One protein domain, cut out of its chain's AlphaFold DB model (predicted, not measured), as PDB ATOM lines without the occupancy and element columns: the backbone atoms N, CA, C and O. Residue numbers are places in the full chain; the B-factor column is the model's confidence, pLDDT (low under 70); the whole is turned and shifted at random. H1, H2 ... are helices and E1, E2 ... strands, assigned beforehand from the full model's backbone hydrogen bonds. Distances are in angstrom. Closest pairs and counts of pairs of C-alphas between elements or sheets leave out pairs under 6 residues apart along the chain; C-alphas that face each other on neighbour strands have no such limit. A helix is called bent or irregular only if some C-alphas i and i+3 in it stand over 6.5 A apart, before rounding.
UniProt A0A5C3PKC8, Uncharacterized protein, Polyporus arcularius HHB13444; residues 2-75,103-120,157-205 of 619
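Overview. This is residues 2 to 75, 103 to 120 and 157 to 205 of the 619 residues of an uncharacterized protein of Polyporus arcularius HHB13444 (UniProt A0A5C3PKC8). Two unnamed stretches, residues 20 to 35 and 103 to 120, run through the middle of an open arrangement of helices, with H2 on one side and H4 on the other. A small strand hairpin, E1 and E2, makes one end of the longest axis and H5 the other, H1 is near H2, and residues 69 to 75 of H3 stick out free. The printed part has 141 residues, with five named helices and two named strands in the order H1, H2, H3, E1, E2, H4, H5; the strands form an antiparallel sheet, E1 - E2, and the class is mostly helix. It is only just compact, close to loose, with a radius of gyration of the C-alphas of 17.0 A, and its C-alphas span 55 by 40 by 30 A.

Arrangement. Start at H1, residues 9 to 19, and look across to H2, residues 36 to 52: they are close but not clearly touching, and their closest C-alphas, those of Ile 12 and Leu 50, are 6.9 A apart. Their lines stand at a steep tilt of 64 degrees and run the same way. Between these helices in the chain, residues 27 to 28 pair in parallel with residues 108 to 109, both too short to be named strands. Further on, H3, residues 64 to 75, is apart from H1 and H2. Look next at E1, residues 158 to 161, and E2, residues 164 to 167, a hairpin whose directions differ by 162 degrees; N 159 and O 166 are 2.8 A apart and N 166 and O 159 are 3.0 A apart, both within hydrogen-bond range. H4, residues 176 to 185, and H5, residues 187 to 205, meet only through their link. Every O i to N i+4 pair is within hydrogen-bond range in H1, H2, H3 and H4, and in H5 12 of 15 are.

Along the chain. Find C-alpha 9 at (-7.435, -10.824, 3.727), where H1 begins; it measures 15.3 A from first to last C-alpha. H2 measures 24.2 A, H3 16.6 A, E1 9.8 A, E2 10.3 A and H4 14.1 A. H5 measures 25.7 A and ends at C-alpha 205, (10.740, -14.487, 22.346); it is neither bent nor irregular, but only just: C-alphas 196 and 199 are 6.4 A apart.

Size, cuts and confidence. The two C-alphas farthest apart are those of Trp 163 and Ser 204, at 55.2 A. Residues 76 to 102 and 121 to 156 are not printed; the C-alpha gaps are 17.6 A from 75 to 103 and 16.4 A from 120 to 157. The links H1 to H2 and H2 to H3 are long, and H3 to E1 is the link across the cut. Mean pLDDT of the printed part is 81.7; look for values under 70 at residues 2 to 3, 59 to 75, 103 to 105 and 117 to 120.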
ATOM      1  N   LEU A   2     -20.438  -0.477  -8.761       54.97
ATOM      2  CA  LEU A   2     -18.978  -0.511  -8.920       54.97
ATOM      3  C   LEU A   2     -18.381  -1.131  -7.655       54.97
ATOM      4  O   LEU A   2     -18.640  -0.638  -6.557       54.97
ATOM      5  N   CYS A   3     -17.617  -2.216  -7.788       66.94
ATOM      6  CA  CYS A   3     -17.000  -2.874  -6.640       66.94
ATOM      7  C   CYS A   3     -16.005  -1.926  -5.962       66.94
ATOM      8  O   CYS A   3     -15.026  -1.497  -6.578       66.94
ATOM      9  N   ARG A   4     -16.248  -1.609  -4.685       81.31
ATOM     10  CA  ARG A   4     -15.307  -0.848  -3.856       81.31
ATOM     11  C   ARG A   4     -13.989  -1.637  -3.771       81.31
ATOM     12  O   ARG A   4     -14.053  -2.829  -3.476       81.31
ATOM     13  N   PRO A   5     -12.815  -1.026  -4.012       87.06
ATOM     14  CA  PRO A   5     -11.550  -1.709  -3.778       87.06
ATOM     15  C   PRO A   5     -11.403  -2.079  -2.294       87.06
ATOM     16  O   PRO A   5     -11.794  -1.310  -1.410       87.06
ATOM     17  N   ILE A   6     -10.863  -3.273  -2.048       90.88
ATOM     18  CA  ILE A   6     -10.616  -3.878  -0.733       90.88
ATOM     19  C   ILE A   6      -9.275  -4.623  -0.822       90.88
ATOM     20  O   ILE A   6      -9.013  -5.301  -1.820       90.88
ATOM     21  N   LEU A   7      -8.422  -4.492   0.192       91.19
ATOM     22  CA  LEU A   7      -7.168  -5.237   0.320       91.19
ATOM     23  C   LEU A   7      -7.452  -6.718   0.673       91.19
ATOM     24  O   LEU A   7      -8.225  -6.970   1.599       91.19
ATOM     25  N   PRO A   8      -6.848  -7.716  -0.004       93.62
ATOM     26  CA  PRO A   8      -7.107  -9.125   0.293       93.62
ATOM     27  C   PRO A   8      -6.786  -9.511   1.745       93.62
ATOM     28  O   PRO A   8      -5.761  -9.120   2.303       93.62
ATOM     29  N   ALA A   9      -7.626 -10.357   2.349       93.12
ATOM     30  CA  ALA A   9      -7.435 -10.824   3.727       93.12
ATOM     31  C   ALA A   9      -6.124 -11.617   3.930       93.12
ATOM     32  O   ALA A   9      -5.542 -11.589   5.018       93.12
ATOM     33  N   SER A  10      -5.622 -12.271   2.875       95.50
ATOM     34  CA  SER A  10      -4.279 -12.865   2.822       95.50
ATOM     35  C   SER A  10      -3.185 -11.843   3.115       95.50
ATOM     36  O   SER A  10      -2.259 -12.116   3.878       95.50
ATOM     37  N   ASP A  11      -3.320 -10.656   2.535       94.25
ATOM     38  CA  ASP A  11      -2.303  -9.615   2.516       94.25
ATOM     39  C   ASP A  11      -2.331  -8.864   3.847       94.25
ATOM     40  O   ASP A  11      -1.283  -8.647   4.447       94.25
ATOM     41  N   ILE A  12      -3.528  -8.597   4.385       93.06
ATOM     42  CA  ILE A  12      -3.725  -8.097   5.754       93.06
ATOM     43  C   ILE A  12      -3.063  -9.040   6.774       93.06
ATOM     44  O   ILE A  12      -2.299  -8.594   7.631       93.06
ATOM     45  N   SER A  13      -3.306 -10.351   6.666       93.69
ATOM     46  CA  SER A  13      -2.714 -11.359   7.559       93.69
ATOM     47  C   SER A  13      -1.188 -11.446   7.412       93.69
ATOM     48  O   SER A  13      -0.457 -11.478   8.407       93.69
ATOM     49  N   ALA A  14      -0.676 -11.400   6.178       94.06
ATOM     50  CA  ALA A  14       0.756 -11.393   5.900       94.06
ATOM     51  C   ALA A  14       1.447 -10.135   6.453       94.06
ATOM     52  O   ALA A  14       2.474 -10.255   7.123       94.06
ATOM     53  N   ILE A  15       0.869  -8.949   6.233       91.75
ATOM     54  CA  ILE A  15       1.372  -7.667   6.741       91.75
ATOM     55  C   ILE A  15       1.360  -7.661   8.273       91.75
ATOM     56  O   ILE A  15       2.388  -7.350   8.870       91.75
ATOM     57  N   ARG A  16       0.261  -8.091   8.918       90.75
ATOM     58  CA  ARG A  16       0.154  -8.203  10.387       90.75
ATOM     59  C   ARG A  16       1.214  -9.136  10.983       90.75
ATOM     60  O   ARG A  16       1.753  -8.860  12.051       90.75
ATOM     61  N   ARG A  17       1.539 -10.239  10.299       91.38
ATOM     62  CA  ARG A  17       2.598 -11.169  10.729       91.38
ATOM     63  C   ARG A  17       4.006 -10.594  10.524       91.38
ATOM     64  O   ARG A  17       4.903 -10.904  11.304       91.38
ATOM     65  N   LEU A  18       4.213  -9.780   9.487       91.50
ATOM     66  CA  LEU A  18       5.504  -9.153   9.191       91.50
ATOM     67  C   LEU A  18       5.792  -7.945  10.094       91.50
ATOM     68  O   LEU A  18       6.914  -7.827  10.585       91.50
ATOM     69  N   SER A  19       4.804  -7.092  10.381       89.25
ATOM     70  CA  SER A  19       4.982  -5.891  11.217       89.25
ATOM     71  C   SER A  19       5.413  -6.201  12.656       89.25
ATOM     72  O   SER A  19       6.076  -5.389  13.293       89.25
ATOM     73  N   ALA A  20       5.138  -7.413  13.150       87.44
ATOM     74  CA  ALA A  20       5.635  -7.910  14.434       87.44
ATOM     75  C   ALA A  20       7.159  -8.189  14.475       87.44
ATOM     76  O   ALA A  20       7.687  -8.505  15.545       87.44
ATOM     77  N   ARG A  21       7.859  -8.126  13.329       88.69
ATOM     78  CA  ARG A  21       9.290  -8.468  13.175       88.69
ATOM     79  C   ARG A  21      10.099  -7.472  12.339       88.69
ATOM     80  O   ARG A  21      11.301  -7.365  12.550       88.69
ATOM     81  N   VAL A  22       9.482  -6.778  11.382       90.94
ATOM     82  CA  VAL A  22      10.154  -5.848  10.459       90.94
ATOM     83  C   VAL A  22       9.334  -4.579  10.243       90.94
ATOM     84  O   VAL A  22       8.108  -4.600  10.304       90.94
ATOM     85  N   ASN A  23      10.009  -3.476   9.912       88.75
ATOM     86  CA  ASN A  23       9.346  -2.280   9.394       88.75
ATOM     87  C   ASN A  23       8.695  -2.601   8.037       88.75
ATOM     88  O   ASN A  23       9.400  -2.905   7.074       88.75
ATOM     89  N   VAL A  24       7.363  -2.523   7.950       88.88
ATOM     90  CA  VAL A  24       6.615  -2.735   6.700       88.88
ATOM     91  C   VAL A  24       6.201  -1.386   6.121       88.88
ATOM     92  O   VAL A  24       5.479  -0.632   6.764       88.88
ATOM     93  N   LEU A  25       6.626  -1.101   4.888       88.69
ATOM     94  CA  LEU A  25       6.215   0.086   4.136       88.69
ATOM     95  C   LEU A  25       5.366  -0.345   2.926       88.69
ATOM     96  O   LEU A  25       5.925  -0.882   1.967       88.69
ATOM     97  N   PRO A  26       4.031  -0.163   2.950       88.56
ATOM     98  CA  PRO A  26       3.164  -0.578   1.853       88.56
ATOM     99  C   PRO A  26       3.321   0.327   0.621       88.56
ATOM    100  O   PRO A  26       3.383   1.556   0.711       88.56
ATOM    101  N   VAL A  27       3.365  -0.311  -0.550       91.69
ATOM    102  CA  VAL A  27       3.663   0.304  -1.849       91.69
ATOM    103  C   VAL A  27       2.728  -0.270  -2.914       91.69
ATOM    104  O   VAL A  27       2.615  -1.486  -3.050       91.69
ATOM    105  N   VAL A  28       2.106   0.597  -3.714       92.38
ATOM    106  CA  VAL A  28       1.359   0.209  -4.918       92.38
ATOM    107  C   VAL A  28       2.346   0.095  -6.079       92.38
ATOM    108  O   VAL A  28       2.784   1.098  -6.649       92.38
ATOM    109  N   ALA A  29       2.733  -1.137  -6.406       90.94
ATOM    110  CA  ALA A  29       3.589  -1.439  -7.549       90.94
ATOM    111  C   ALA A  29       2.812  -1.373  -8.877       90.94
ATOM    112  O   ALA A  29       1.622  -1.678  -8.915       90.94
ATOM    113  N   ARG A  30       3.507  -1.027  -9.973       89.38
ATOM    114  CA  ARG A  30       2.925  -0.850 -11.320       89.38
ATOM    115  C   ARG A  30       1.730   0.114 -11.334       89.38
ATOM    116  O   ARG A  30       0.693  -0.183 -11.928       89.38
ATOM    117  N   ALA A  31       1.862   1.256 -10.662       92.31
ATOM    118  CA  ALA A  31       0.808   2.269 -10.567       92.31
ATOM    119  C   ALA A  31       0.314   2.766 -11.941       92.31
ATOM    120  O   ALA A  31      -0.853   3.108 -12.083       92.31
ATOM    121  N   ASP A  32       1.172   2.699 -12.960       91.19
ATOM    122  CA  ASP A  32       0.892   2.922 -14.383       91.19
ATOM    123  C   ASP A  32      -0.154   1.972 -15.003       91.19
ATOM    124  O   ASP A  32      -0.628   2.219 -16.109       91.19
ATOM    125  N   THR A  33      -0.555   0.902 -14.307       91.19
ATOM    126  CA  THR A  33      -1.681   0.041 -14.719       91.19
ATOM    127  C   THR A  33      -3.048   0.558 -14.256       91.19
ATOM    128  O   THR A  33      -4.076   0.013 -14.665       91.19
ATOM    129  N   LEU A  34      -3.087   1.608 -13.428       90.81
ATOM    130  CA  LEU A  34      -4.307   2.206 -12.894       90.81
ATOM    131  C   LEU A  34      -4.465   3.645 -13.396       90.81
ATOM    132  O   LEU A  34      -3.527   4.436 -13.382       90.81
ATOM    133  N   THR A  35      -5.688   4.014 -13.779       91.94
ATOM    134  CA  THR A  35      -6.056   5.423 -13.966       91.94
ATOM    135  C   THR A  35      -5.968   6.168 -12.632       91.94
ATOM    136  O   THR A  35      -6.221   5.577 -11.582       91.94
ATOM    137  N   THR A  36      -5.669   7.470 -12.654       89.81
ATOM    138  CA  THR A  36      -5.478   8.298 -11.445       89.81
ATOM    139  C   THR A  36      -6.626   8.174 -10.436       89.81
ATOM    140  O   THR A  36      -6.388   8.026  -9.242       89.81
ATOM    141  N   GLU A  37      -7.873   8.152 -10.912       90.00
ATOM    142  CA  GLU A  37      -9.067   7.935 -10.084       90.00
ATOM    143  C   GLU A  37      -9.045   6.565  -9.377       90.00
ATOM    144  O   GLU A  37      -9.167   6.490  -8.152       90.00
ATOM    145  N   ARG A  38      -8.824   5.477 -10.132       91.62
ATOM    146  CA  ARG A  38      -8.733   4.113  -9.584       91.62
ATOM    147  C   ARG A  38      -7.557   3.970  -8.622       91.62
ATOM    148  O   ARG A  38      -7.695   3.301  -7.604       91.62
ATOM    149  N   LEU A  39      -6.425   4.612  -8.912       90.81
ATOM    150  CA  LEU A  39      -5.254   4.630  -8.038       90.81
ATOM    151  C   LEU A  39      -5.580   5.294  -6.692       90.81
ATOM    152  O   LEU A  39      -5.290   4.718  -5.645       90.81
ATOM    153  N   THR A  40      -6.247   6.452  -6.702       89.25
ATOM    154  CA  THR A  40      -6.712   7.131  -5.481       89.25
ATOM    155  C   THR A  40      -7.721   6.278  -4.709       89.25
ATOM    156  O   THR A  40      -7.582   6.123  -3.495       89.25
ATOM    157  N   ALA A  41      -8.681   5.643  -5.389       90.12
ATOM    158  CA  ALA A  41      -9.631   4.729  -4.751       90.12
ATOM    159  C   ALA A  41      -8.932   3.525  -4.086       90.12
ATOM    160  O   ALA A  41      -9.259   3.171  -2.953       90.12
ATOM    161  N   VAL A  42      -7.929   2.931  -4.746       91.62
ATOM    162  CA  VAL A  42      -7.108   1.835  -4.201       91.62
ATOM    163  C   VAL A  42      -6.268   2.296  -3.004       91.62
ATOM    164  O   VAL A  42      -6.240   1.604  -1.989       91.62
ATOM    165  N   LYS A  43      -5.643   3.482  -3.053       90.19
ATOM    166  CA  LYS A  43      -4.922   4.049  -1.896       90.19
ATOM    167  C   LYS A  43      -5.836   4.240  -0.684       90.19
ATOM    168  O   LYS A  43      -5.461   3.872   0.429       90.19
ATOM    169  N   MET A  44      -7.038   4.778  -0.898       88.69
ATOM    170  CA  MET A  44      -8.029   4.993   0.162       88.69
ATOM    171  C   MET A  44      -8.575   3.677   0.732       88.69
ATOM    172  O   MET A  44      -8.814   3.592   1.935       88.69
ATOM    173  N   ALA A  45      -8.719   2.636  -0.096       90.94
ATOM    174  CA  ALA A  45      -9.031   1.289   0.376       90.94
ATOM    175  C   ALA A  45      -7.923   0.730   1.273       90.94
ATOM    176  O   ALA A  45      -8.195   0.427   2.427       90.94
ATOM    177  N   ILE A  46      -6.672   0.701   0.795       91.44
ATOM    178  CA  ILE A  46      -5.528   0.163   1.551       91.44
ATOM    179  C   ILE A  46      -5.377   0.867   2.909       91.44
ATOM    180  O   ILE A  46      -5.147   0.200   3.913       91.44
ATOM    181  N   ARG A  47      -5.563   2.194   2.971       88.06
ATOM    182  CA  ARG A  47      -5.604   2.944   4.241       88.06
ATOM    183  C   ARG A  47      -6.684   2.435   5.189       88.06
ATOM    184  O   ARG A  47      -6.384   2.149   6.344       88.06
ATOM    185  N   ARG A  48      -7.925   2.338   4.705       89.31
ATOM    186  CA  ARG A  48      -9.076   1.880   5.490       89.31
ATOM    187  C   ARG A  48      -8.863   0.448   5.981       89.31
ATOM    188  O   ARG A  48      -8.959   0.221   7.175       89.31
ATOM    189  N   ASP A  49      -8.525  -0.479   5.084       92.56
ATOM    190  CA  ASP A  49      -8.349  -1.902   5.399       92.56
ATOM    191  C   ASP A  49      -7.203  -2.147   6.400       92.56
ATOM    192  O   ASP A  49      -7.326  -2.995   7.279       92.56
ATOM    193  N   LEU A  50      -6.096  -1.396   6.308       89.75
ATOM    194  CA  LEU A  50      -4.992  -1.501   7.269       89.75
ATOM    195  C   LEU A  50      -5.339  -0.874   8.629       89.75
ATOM    196  O   LEU A  50      -5.051  -1.486   9.656       89.75
ATOM    197  N   ALA A  51      -6.006   0.284   8.655       87.62
ATOM    198  CA  ALA A  51      -6.464   0.908   9.899       87.62
ATOM    199  C   ALA A  51      -7.508   0.039  10.628       87.62
ATOM    200  O   ALA A  51      -7.386  -0.199  11.827       87.62
ATOM    201  N   GLU A  52      -8.476  -0.509   9.890       88.94
ATOM    202  CA  GLU A  52      -9.486  -1.470  10.360       88.94
ATOM    203  C   GLU A  52      -8.835  -2.769  10.876       88.94
ATOM    204  O   GLU A  52      -9.282  -3.358  11.859       88.94
ATOM    205  N   ALA A  53      -7.704  -3.175  10.290       87.38
ATOM    206  CA  ALA A  53      -6.887  -4.284  10.775       87.38
ATOM    207  C   ALA A  53      -5.969  -3.946  11.973       87.38
ATOM    208  O   ALA A  53      -5.255  -4.845  12.436       87.38
ATOM    209  N   GLY A  54      -5.956  -2.704  12.471       84.88
ATOM    210  CA  GLY A  54      -5.081  -2.255  13.563       84.88
ATOM    211  C   GLY A  54      -3.608  -2.083  13.165       84.88
ATOM    212  O   GLY A  54      -2.721  -2.240  14.002       84.88
ATOM    213  N   ILE A  55      -3.329  -1.820  11.886       84.06
ATOM    214  CA  ILE A  55      -1.982  -1.743  11.307       84.06
ATOM    215  C   ILE A  55      -1.704  -0.298  10.863       84.06
ATOM    216  O   ILE A  55      -2.050   0.098   9.752       84.06
ATOM    217  N   GLY A  56      -1.064   0.486  11.733       78.50
ATOM    218  CA  GLY A  56      -0.557   1.819  11.380       78.50
ATOM    219  C   GLY A  56       0.661   1.768  10.449       78.50
ATOM    220  O   GLY A  56       1.327   0.737  10.319       78.50
ATOM    221  N   PHE A  57       0.997   2.902   9.836       75.00
ATOM    222  CA  PHE A  57       2.172   3.074   8.970       75.00
ATOM    223  C   PHE A  57       3.469   3.353   9.761       75.00
ATOM    224  O   PHE A  57       4.547   3.515   9.180       75.00
ATOM    225  N   GLY A  58       3.390   3.365  11.096       73.69
ATOM    226  CA  GLY A  58       4.537   3.422  12.002       73.69
ATOM    227  C   GLY A  58       5.248   4.771  11.939       73.69
ATOM    228  O   GLY A  58       4.616   5.817  12.023       73.69
ATOM    229  N   ILE A  59       6.571   4.762  11.758       65.75
ATOM    230  CA  ILE A  59       7.374   6.001  11.705       65.75
ATOM    231  C   ILE A  59       6.986   6.919  10.528       65.75
ATOM    232  O   ILE A  59       7.334   8.095  10.536       65.75
ATOM    233  N   PHE A  60       6.263   6.398   9.529       68.44
ATOM    234  CA  PHE A  60       5.785   7.156   8.370       68.44
ATOM    235  C   PHE A  60       4.357   7.721   8.535       68.44
ATOM    236  O   PHE A  60       3.882   8.391   7.620       68.44
ATOM    237  N   ASP A  61       3.669   7.469   9.660       62.34
ATOM    238  CA  ASP A  61       2.403   8.154   9.997       62.34
ATOM    239  C   ASP A  61       2.631   9.587  10.519       62.34
ATOM    240  O   ASP A  61       1.699  10.392  10.535       62.34
ATOM    241  N   LEU A  62       3.853   9.926  10.950       47.78
ATOM    242  CA  LEU A  62       4.147  11.233  11.536       47.78
ATOM    243  C   LEU A  62       4.244  12.351  10.479       47.78
ATOM    244  O   LEU A  62       4.933  12.247   9.466       47.78
ATOM    245  N   ASP A  63       3.592  13.465  10.809       43.62
ATOM    246  CA  ASP A  63       3.880  14.826  10.348       43.62
ATOM    247  C   ASP A  63       3.744  15.160   8.854       43.62
ATOM    248  O   ASP A  63       4.521  15.924   8.270       43.62
ATOM    249  N   ILE A  64       2.620  14.744   8.266       52.25
ATOM    250  CA  ILE A  64       2.155  15.306   6.987       52.25
ATOM    251  C   ILE A  64       2.062  16.860   6.987       52.25
ATOM    252  O   ILE A  64       2.412  17.456   5.963       52.25
ATOM    253  N   PRO A  65       1.664  17.558   8.081       40.94
ATOM    254  CA  PRO A  65       1.641  19.024   8.109       40.94
ATOM    255  C   PRO A  65       3.010  19.687   7.880       40.94
ATOM    256  O   PRO A  65       3.092  20.673   7.145       40.94
ATOM    257  N   LEU A  66       4.095  19.142   8.448       42.81
ATOM    258  CA  LEU A  66       5.440  19.715   8.297       42.81
ATOM    259  C   LEU A  66       5.982  19.543   6.872       42.81
ATOM    260  O   LEU A  66       6.620  20.455   6.340       42.81
ATOM    261  N   TYR A  67       5.684  18.418   6.212       48.66
ATOM    262  CA  TYR A  67       6.114  18.202   4.828       48.66
ATOM    263  C   TYR A  67       5.432  19.177   3.854       48.66
ATOM    264  O   TYR A  67       6.100  19.776   3.010       48.66
ATOM    265  N   ALA A  68       4.130  19.434   4.029       44.22
ATOM    266  CA  ALA A  68       3.404  20.440   3.246       44.22
ATOM    267  C   ALA A  68       3.968  21.866   3.442       44.22
ATOM    268  O   ALA A  68       3.979  22.680   2.515       44.22
ATOM    269  N   GLN A  69       4.496  22.170   4.632       39.38
ATOM    270  CA  GLN A  69       5.140  23.452   4.934       39.38
ATOM    271  C   GLN A  69       6.527  23.592   4.269       39.38
ATOM    272  O   GLN A  69       6.927  24.701   3.902       39.38
ATOM    273  N   LEU A  70       7.237  22.479   4.048       46.41
ATOM    274  CA  LEU A  70       8.467  22.427   3.247       46.41
ATOM    275  C   LEU A  70       8.180  22.544   1.742       46.41
ATOM    276  O   LEU A  70       8.821  23.357   1.076       46.41
ATOM    277  N   GLU A  71       7.185  21.823   1.213       46.19
ATOM    278  CA  GLU A  71       6.731  21.976  -0.181       46.19
ATOM    279  C   GLU A  71       6.309  23.428  -0.465       46.19
ATOM    280  O   GLU A  71       6.724  24.013  -1.466       46.19
ATOM    281  N   SER A  72       5.598  24.067   0.472       45.34
ATOM    282  CA  SER A  72       5.215  25.485   0.390       45.34
ATOM    283  C   SER A  72       6.413  26.440   0.271       45.34
ATOM    284  O   SER A  72       6.317  27.455  -0.422       45.34
ATOM    285  N   LYS A  73       7.557  26.129   0.902       40.91
ATOM    286  CA  LYS A  73       8.808  26.892   0.728       40.91
ATOM    287  C   LYS A  73       9.480  26.582  -0.611       40.91
ATOM    288  O   LYS A  73       9.879  27.505  -1.309       40.91
ATOM    289  N   VAL A  74       9.556  25.313  -1.018       45.47
ATOM    290  CA  VAL A  74      10.156  24.919  -2.311       45.47
ATOM    291  C   VAL A  74       9.401  25.527  -3.501       45.47
ATOM    292  O   VAL A  74      10.027  25.929  -4.480       45.47
ATOM    293  N   ILE A  75       8.073  25.652  -3.408       49.84
ATOM    294  CA  ILE A  75       7.240  26.303  -4.425       49.84
ATOM    295  C   ILE A  75       7.467  27.823  -4.425       49.84
ATOM    296  O   ILE A  75       7.756  28.381  -5.485       49.84
ATOM    297  N   LEU A 103      -1.868  14.953   2.515       44.56
ATOM    298  CA  LEU A 103      -2.597  14.095   3.467       44.56
ATOM    299  C   LEU A 103      -2.816  12.647   2.980       44.56
ATOM    300  O   LEU A 103      -2.946  11.738   3.801       44.56
ATOM    301  N   LEU A 104      -2.808  12.402   1.663       51.59
ATOM    302  CA  LEU A 104      -3.027  11.087   1.046       51.59
ATOM    303  C   LEU A 104      -1.750  10.389   0.515       51.59
ATOM    304  O   LEU A 104      -1.858   9.479  -0.306       51.59
ATOM    305  N   ARG A 105      -0.541  10.761   0.982       66.88
ATOM    306  CA  ARG A 105       0.748  10.235   0.457       66.88
ATOM    307  C   ARG A 105       0.847   8.697   0.420       66.88
ATOM    308  O   ARG A 105       1.019   8.125  -0.655       66.88
ATOM    309  N   LEU A 106       0.737   8.036   1.577       77.00
ATOM    310  CA  LEU A 106       0.828   6.569   1.708       77.00
ATOM    311  C   LEU A 106      -0.460   5.855   1.248       77.00
ATOM    312  O   LEU A 106      -1.535   6.426   1.437       77.00
ATOM    313  N   PRO A 107      -0.399   4.608   0.740       88.25
ATOM    314  CA  PRO A 107       0.805   3.888   0.310       88.25
ATOM    315  C   PRO A 107       1.423   4.527  -0.944       88.25
ATOM    316  O   PRO A 107       0.703   5.032  -1.807       88.25
ATOM    317  N   PHE A 108       2.754   4.494  -1.060       90.00
ATOM    318  CA  PHE A 108       3.452   5.113  -2.193       90.00
ATOM    319  C   PHE A 108       3.152   4.382  -3.507       90.00
ATOM    320  O   PHE A 108       3.231   3.157  -3.565       90.00
ATOM    321  N   SER A 109       2.858   5.115  -4.579       92.44
ATOM    322  CA  SER A 109       2.575   4.561  -5.910       92.44
ATOM    323  C   SER A 109       3.780   4.678  -6.847       92.44
ATOM    324  O   SER A 109       4.234   5.786  -7.149       92.44
ATOM    325  N   LEU A 110       4.297   3.533  -7.311       91.69
ATOM    326  CA  LEU A 110       5.538   3.432  -8.085       91.69
ATOM    327  C   LEU A 110       5.346   2.815  -9.471       91.69
ATOM    328  O   LEU A 110       4.541   1.905  -9.672       91.69
ATOM    329  N   ILE A 111       6.212   3.248 -10.384       90.50
ATOM    330  CA  ILE A 111       6.375   2.725 -11.741       90.50
ATOM    331  C   ILE A 111       7.770   2.088 -11.840       90.50
ATOM    332  O   ILE A 111       8.728   2.585 -11.245       90.50
ATOM    333  N   SER A 112       7.906   0.981 -12.574       88.56
ATOM    334  CA  SER A 112       9.205   0.331 -12.826       88.56
ATOM    335  C   SER A 112       9.704   0.651 -14.242       88.56
ATOM    336  O   SER A 112       8.994   0.338 -15.202       88.56
ATOM    337  N   PRO A 113      10.908   1.235 -14.407       87.69
ATOM    338  CA  PRO A 113      11.421   1.623 -15.719       87.69
ATOM    339  C   PRO A 113      11.764   0.386 -16.554       87.69
ATOM    340  O   PRO A 113      12.012  -0.688 -16.004       87.69
ATOM    341  N   ASP A 114      11.849   0.534 -17.876       82.69
ATOM    342  CA  ASP A 114      11.955  -0.603 -18.801       82.69
ATOM    343  C   ASP A 114      13.165  -1.502 -18.531       82.69
ATOM    344  O   ASP A 114      13.078  -2.715 -18.683       82.69
ATOM    345  N   ILE A 115      14.284  -0.949 -18.055       77.06
ATOM    346  CA  ILE A 115      15.472  -1.727 -17.665       77.06
ATOM    347  C   ILE A 115      15.197  -2.761 -16.552       77.06
ATOM    348  O   ILE A 115      15.864  -3.792 -16.510       77.06
ATOM    349  N   TYR A 116      14.190  -2.525 -15.706       75.00
ATOM    350  CA  TYR A 116      13.711  -3.441 -14.661       75.00
ATOM    351  C   TYR A 116      12.312  -4.005 -14.969       75.00
ATOM    352  O   TYR A 116      11.673  -4.610 -14.108       75.00
ATOM    353  N   SER A 117      11.813  -3.810 -16.193       69.31
ATOM    354  CA  SER A 117      10.519  -4.327 -16.625       69.31
ATOM    355  C   SER A 117      10.627  -5.794 -17.030       69.31
ATOM    356  O   SER A 117      11.357  -6.158 -17.952       69.31
ATOM    357  N   HIS A 118       9.849  -6.635 -16.349       64.19
ATOM    358  CA  HIS A 118       9.666  -8.050 -16.682       64.19
ATOM    359  C   HIS A 118       8.310  -8.329 -17.361       64.19
ATOM    360  O   HIS A 118       7.962  -9.488 -17.566       64.19
ATOM    361  N   SER A 119       7.514  -7.300 -17.697       56.44
ATOM    362  CA  SER A 119       6.198  -7.482 -18.343       56.44
ATOM    363  C   SER A 119       6.276  -7.955 -19.797       56.44
ATOM    364  O   SER A 119       5.296  -8.448 -20.339       56.44
ATOM    365  N   ASP A 120       7.433  -7.791 -20.429       58.41
ATOM    366  CA  ASP A 120       7.553  -7.724 -21.885       58.41
ATOM    367  C   ASP A 120       7.832  -9.105 -22.521       58.41
ATOM    368  O   ASP A 120       8.163  -9.194 -23.701       58.41
ATOM    369  N   PHE A 157      15.340   6.908 -16.597       83.69
ATOM    370  CA  PHE A 157      14.542   5.844 -15.976       83.69
ATOM    371  C   PHE A 157      13.111   5.847 -16.517       83.69
ATOM    372  O   PHE A 157      12.141   6.004 -15.783       83.69
ATOM    373  N   VAL A 158      12.996   5.665 -17.830       86.19
ATOM    374  CA  VAL A 158      11.721   5.704 -18.555       86.19
ATOM    375  C   VAL A 158      11.085   4.317 -18.653       86.19
ATOM    376  O   VAL A 158      11.775   3.295 -18.698       86.19
ATOM    377  N   ARG A 159       9.753   4.302 -18.696       86.88
ATOM    378  CA  ARG A 159       8.901   3.181 -19.093       86.88
ATOM    379  C   ARG A 159       8.161   3.556 -20.381       86.88
ATOM    380  O   ARG A 159       7.406   4.531 -20.379       86.88
ATOM    381  N   ASN A 160       8.400   2.847 -21.485       87.50
ATOM    382  CA  ASN A 160       7.860   3.202 -22.799       87.50
ATOM    383  C   ASN A 160       6.630   2.363 -23.182       87.50
ATOM    384  O   ASN A 160       6.655   1.134 -23.199       87.50
ATOM    385  N   TYR A 161       5.565   3.052 -23.589       88.25
ATOM    386  CA  TYR A 161       4.317   2.480 -24.084       88.25
ATOM    387  C   TYR A 161       4.065   2.872 -25.545       88.25
ATOM    388  O   TYR A 161       4.649   3.818 -26.068       88.25
ATOM    389  N   ARG A 162       3.137   2.176 -26.222       88.56
ATOM    390  CA  ARG A 162       2.702   2.544 -27.588       88.56
ATOM    391  C   ARG A 162       2.049   3.934 -27.663       88.56
ATOM    392  O   ARG A 162       1.995   4.510 -28.741       88.56
ATOM    393  N   TRP A 163       1.541   4.430 -26.536       89.06
ATOM    394  CA  TRP A 163       0.789   5.681 -26.405       89.06
ATOM    395  C   TRP A 163       1.567   6.810 -25.705       89.06
ATOM    396  O   TRP A 163       1.046   7.913 -25.592       89.06
ATOM    397  N   GLY A 164       2.791   6.567 -25.219       89.12
ATOM    398  CA  GLY A 164       3.548   7.567 -24.461       89.12
ATOM    399  C   GLY A 164       4.754   7.002 -23.709       89.12
ATOM    400  O   GLY A 164       5.153   5.853 -23.896       89.12
ATOM    401  N   SER A 165       5.346   7.818 -22.842       88.50
ATOM    402  CA  SER A 165       6.519   7.456 -22.038       88.50
ATOM    403  C   SER A 165       6.434   8.075 -20.649       88.50
ATOM    404  O   SER A 165       6.259   9.286 -20.543       88.50
ATOM    405  N   LEU A 166       6.601   7.263 -19.607       89.81
ATOM    406  CA  LEU A 166       6.539   7.693 -18.208       89.81
ATOM    407  C   LEU A 166       7.957   7.707 -17.628       89.81
ATOM    408  O   LEU A 166       8.647   6.690 -17.699       89.81
ATOM    409  N   ASP A 167       8.402   8.825 -17.055       88.50
ATOM    410  CA  ASP A 167       9.687   8.891 -16.346       88.50
ATOM    411  C   ASP A 167       9.482   8.619 -14.851       88.50
ATOM    412  O   ASP A 167       8.723   9.308 -14.174       88.50
ATOM    413  N   VAL A 168      10.191   7.624 -14.319       89.25
ATOM    414  CA  VAL A 168      10.156   7.248 -12.896       89.25
ATOM    415  C   VAL A 168      10.802   8.320 -12.006       89.25
ATOM    416  O   VAL A 168      10.594   8.337 -10.794       89.25
ATOM    417  N   MET A 169      11.556   9.254 -12.590       85.69
ATOM    418  CA  MET A 169      12.097  10.410 -11.876       85.69
ATOM    419  C   MET A 169      11.157  11.621 -11.833       85.69
ATOM    420  O   MET A 169      11.494  12.611 -11.184       85.69
ATOM    421  N   ASP A 170       9.998  11.562 -12.489       84.75
ATOM    422  CA  ASP A 170       9.017  12.645 -12.517       84.75
ATOM    423  C   ASP A 170       7.949  12.460 -11.426       84.75
ATOM    424  O   ASP A 170       7.271  11.430 -11.351       84.75
ATOM    425  N   ALA A 171       7.787  13.491 -10.594       84.25
ATOM    426  CA  ALA A 171       6.816  13.541  -9.504       84.25
ATOM    427  C   ALA A 171       5.348  13.516  -9.970       84.25
ATOM    428  O   ALA A 171       4.478  13.153  -9.179       84.25
ATOM    429  N   SER A 172       5.068  13.899 -11.221       85.31
ATOM    430  CA  SER A 172       3.729  13.830 -11.819       85.31
ATOM    431  C   SER A 172       3.363  12.417 -12.287       85.31
ATOM    432  O   SER A 172       2.192  12.044 -12.250       85.31
ATOM    433  N   HIS A 173       4.360  11.609 -12.668       86.88
ATOM    434  CA  HIS A 173       4.168  10.227 -13.107       86.88
ATOM    435  C   HIS A 173       4.183   9.232 -11.940       86.88
ATOM    436  O   HIS A 173       3.380   8.301 -11.926       86.88
ATOM    437  N   CYS A 174       5.084   9.385 -10.958       89.00
ATOM    438  CA  CYS A 174       5.092   8.513  -9.782       89.00
ATOM    439  C   CYS A 174       5.744   9.129  -8.537       89.00
ATOM    440  O   CYS A 174       6.434  10.144  -8.565       89.00
ATOM    441  N   GLU A 175       5.563   8.462  -7.400       89.62
ATOM    442  CA  GLU A 175       5.968   8.990  -6.097       89.62
ATOM    443  C   GLU A 175       7.368   8.534  -5.664       89.62
ATOM    444  O   GLU A 175       7.752   8.723  -4.510       89.62
ATOM    445  N   PHE A 176       8.159   7.968  -6.582       89.50
ATOM    446  CA  PHE A 176       9.481   7.406  -6.298       89.50
ATOM    447  C   PHE A 176      10.434   8.402  -5.620       89.50
ATOM    448  O   PHE A 176      11.136   8.029  -4.680       89.50
ATOM    449  N   LEU A 177      10.415   9.681  -6.018       84.56
ATOM    450  CA  LEU A 177      11.187  10.738  -5.350       84.56
ATOM    451  C   LEU A 177      10.818  10.911  -3.865       84.56
ATOM    452  O   LEU A 177      11.700  11.133  -3.038       84.56
ATOM    453  N   HIS A 178       9.537  10.772  -3.525       84.06
ATOM    454  CA  HIS A 178       9.014  10.981  -2.173       84.06
ATOM    455  C   HIS A 178       9.272   9.757  -1.293       84.06
ATOM    456  O   HIS A 178       9.741   9.906  -0.168       84.06
ATOM    457  N   LEU A 179       9.080   8.551  -1.841       86.75
ATOM    458  CA  LEU A 179       9.510   7.299  -1.216       86.75
ATOM    459  C   LEU A 179      11.014   7.328  -0.906       86.75
ATOM    460  O   LEU A 179      11.429   7.007   0.206       86.75
ATOM    461  N   ARG A 180      11.833   7.747  -1.880       85.62
ATOM    462  CA  ARG A 180      13.281   7.907  -1.711       85.62
ATOM    463  C   ARG A 180      13.600   8.909  -0.600       85.62
ATOM    464  O   ARG A 180      14.431   8.607   0.250       85.62
ATOM    465  N   GLY A 181      12.947  10.074  -0.602       82.06
ATOM    466  CA  GLY A 181      13.111  11.096   0.433       82.06
ATOM    467  C   GLY A 181      12.785  10.570   1.831       82.06
ATOM    468  O   GLY A 181      13.623  10.666   2.722       82.06
ATOM    469  N   ALA A 182      11.620   9.939   1.999       83.19
ATOM    470  CA  ALA A 182      11.174   9.372   3.269       83.19
ATOM    471  C   ALA A 182      12.116   8.268   3.785       83.19
ATOM    472  O   ALA A 182      12.508   8.296   4.949       83.19
ATOM    473  N   ILE A 183      12.539   7.327   2.929       84.88
ATOM    474  CA  ILE A 183      13.469   6.257   3.331       84.88
ATOM    475  C   ILE A 183      14.805   6.830   3.816       84.88
ATOM    476  O   ILE A 183      15.307   6.376   4.840       84.88
ATOM    477  N   PHE A 184      15.382   7.814   3.117       83.50
ATOM    478  CA  PHE A 184      16.652   8.411   3.543       83.50
ATOM    479  C   PHE A 184      16.504   9.313   4.775       83.50
ATOM    480  O   PHE A 184      17.404   9.323   5.608       83.50
ATOM    481  N   HIS A 185      15.379  10.018   4.931       81.81
ATOM    482  CA  HIS A 185      15.120  10.862   6.100       81.81
ATOM    483  C   HIS A 185      14.931  10.041   7.384       81.81
ATOM    484  O   HIS A 185      15.569  10.326   8.392       81.81
ATOM    485  N   HIS A 186      14.122   8.978   7.339       80.44
ATOM    486  CA  HIS A 186      13.861   8.112   8.495       80.44
ATOM    487  C   HIS A 186      14.863   6.949   8.625       80.44
ATOM    488  O   HIS A 186      14.654   6.050   9.438       80.44
ATOM    489  N   MET A 187      15.949   6.928   7.837       86.81
ATOM    490  CA  MET A 187      16.892   5.800   7.756       86.81
ATOM    491  C   MET A 187      17.465   5.401   9.123       86.81
ATOM    492  O   MET A 187      17.547   4.213   9.441       86.81
ATOM    493  N   GLU A 188      17.846   6.385   9.933       86.38
ATOM    494  CA  GLU A 188      18.402   6.166  11.269       86.38
ATOM    495  C   GLU A 188      17.321   5.714  12.256       86.38
ATOM    496  O   GLU A 188      17.536   4.769  13.012       86.38
ATOM    497  N   THR A 189      16.122   6.302  12.195       87.00
ATOM    498  CA  THR A 189      14.978   5.925  13.041       87.00
ATOM    499  C   THR A 189      14.515   4.493  12.764       87.00
ATOM    500  O   THR A 189      14.262   3.737  13.699       87.00
ATOM    501  N   LEU A 190      14.483   4.083  11.490       88.31
ATOM    502  CA  LEU A 190      14.196   2.711  11.058       88.31
ATOM    503  C   LEU A 190      15.229   1.724  11.616       88.31
ATOM    504  O   LEU A 190      14.853   0.678  12.148       88.31
ATOM    505  N   GLN A 191      16.523   2.050  11.531       90.50
ATOM    506  CA  GLN A 191      17.592   1.217  12.097       90.50
ATOM    507  C   GLN A 191      17.508   1.139  13.625       90.50
ATOM    508  O   GLN A 191      17.614   0.043  14.178       90.50
ATOM    509  N   LYS A 192      17.273   2.273  14.296       90.12
ATOM    510  CA  LYS A 192      17.124   2.367  15.751       90.12
ATOM    511  C   LYS A 192      15.960   1.507  16.243       90.12
ATOM    512  O   LYS A 192      16.175   0.593  17.029       90.12
ATOM    513  N   TYR A 193      14.762   1.704  15.691       88.06
ATOM    514  CA  TYR A 193      13.570   0.917  16.030       88.06
ATOM    515  C   TYR A 193      13.736  -0.581  15.716       88.06
ATOM    516  O   TYR A 193      13.309  -1.434  16.495       88.06
ATOM    517  N   THR A 194      14.428  -0.926  14.622       91.38
ATOM    518  CA  THR A 194      14.749  -2.333  14.319       91.38
ATOM    519  C   THR A 194      15.655  -2.948  15.387       91.38
ATOM    520  O   THR A 194      15.417  -4.078  15.798       91.38
ATOM    521  N   ARG A 195      16.681  -2.219  15.845       91.50
ATOM    522  CA  ARG A 195      17.674  -2.709  16.814       91.50
ATOM    523  C   ARG A 195      17.134  -2.766  18.243       91.50
ATOM    524  O   ARG A 195      17.332  -3.766  18.917       91.50
ATOM    525  N   GLU A 196      16.491  -1.695  18.696       90.50
ATOM    526  CA  GLU A 196      16.116  -1.499  20.102       90.50
ATOM    527  C   GLU A 196      14.754  -2.108  20.450       90.50
ATOM    528  O   GLU A 196      14.552  -2.520  21.586       90.50
ATOM    529  N   TYR A 197      13.828  -2.197  19.486       89.06
ATOM    530  CA  TYR A 197      12.491  -2.750  19.718       89.06
ATOM    531  C   TYR A 197      12.282  -4.095  19.014       89.06
ATOM    532  O   TYR A 197      12.068  -5.107  19.677       89.06
ATOM    533  N   LEU A 198      12.358  -4.143  17.678       89.69
ATOM    534  CA  LEU A 198      11.983  -5.354  16.927       89.69
ATOM    535  C   LEU A 198      12.942  -6.531  17.176       89.69
ATOM    536  O   LEU A 198      12.492  -7.666  17.343       89.69
ATOM    537  N   PHE A 199      14.250  -6.271  17.223       92.56
ATOM    538  CA  PHE A 199      15.262  -7.296  17.478       92.56
ATOM    539  C   PHE A 199      15.281  -7.753  18.940       92.56
ATOM    540  O   PHE A 199      15.390  -8.951  19.180       92.56
ATOM    541  N   GLU A 200      15.103  -6.853  19.910       90.25
ATOM    542  CA  GLU A 200      15.082  -7.232  21.331       90.25
ATOM    543  C   GLU A 200      13.792  -7.983  21.708       90.25
ATOM    544  O   GLU A 200      13.822  -8.976  22.438       90.25
ATOM    545  N   LYS A 201      12.658  -7.613  21.099       89.88
ATOM    546  CA  LYS A 201      11.423  -8.407  21.146       89.88
ATOM    547  C   LYS A 201      11.615  -9.806  20.543       89.88
ATOM    548  O   LYS A 201      11.203 -10.799  21.130       89.88
ATOM    549  N   PHE A 202      12.282  -9.914  19.393       92.44
ATOM    550  CA  PHE A 202      12.637 -11.219  18.826       92.44
ATOM    551  C   PHE A 202      13.592 -12.012  19.737       92.44
ATOM    552  O   PHE A 202      13.417 -13.217  19.894       92.44
ATOM    553  N   ARG A 203      14.572 -11.353  20.368       91.25
ATOM    554  CA  ARG A 203      15.538 -11.974  21.285       91.25
ATOM    555  C   ARG A 203      14.845 -12.580  22.506       91.25
ATOM    556  O   ARG A 203      15.088 -13.742  22.811       91.25
ATOM    557  N   SER A 204      13.968 -11.816  23.151       90.19
ATOM    558  CA  SER A 204      13.194 -12.247  24.325       90.19
ATOM    559  C   SER A 204      12.171 -13.347  24.013       90.19
ATOM    560  O   SER A 204      11.947 -14.212  24.851       90.19
ATOM    561  N   GLU A 205      11.607 -13.384  22.800       88.56
ATOM    562  CA  GLU A 205      10.740 -14.487  22.346       88.56
ATOM    563  C   GLU A 205      11.511 -15.768  21.948       88.56
ATOM    564  O   GLU A 205      10.911 -16.840  21.878       88.56
TER     565      GLU A 205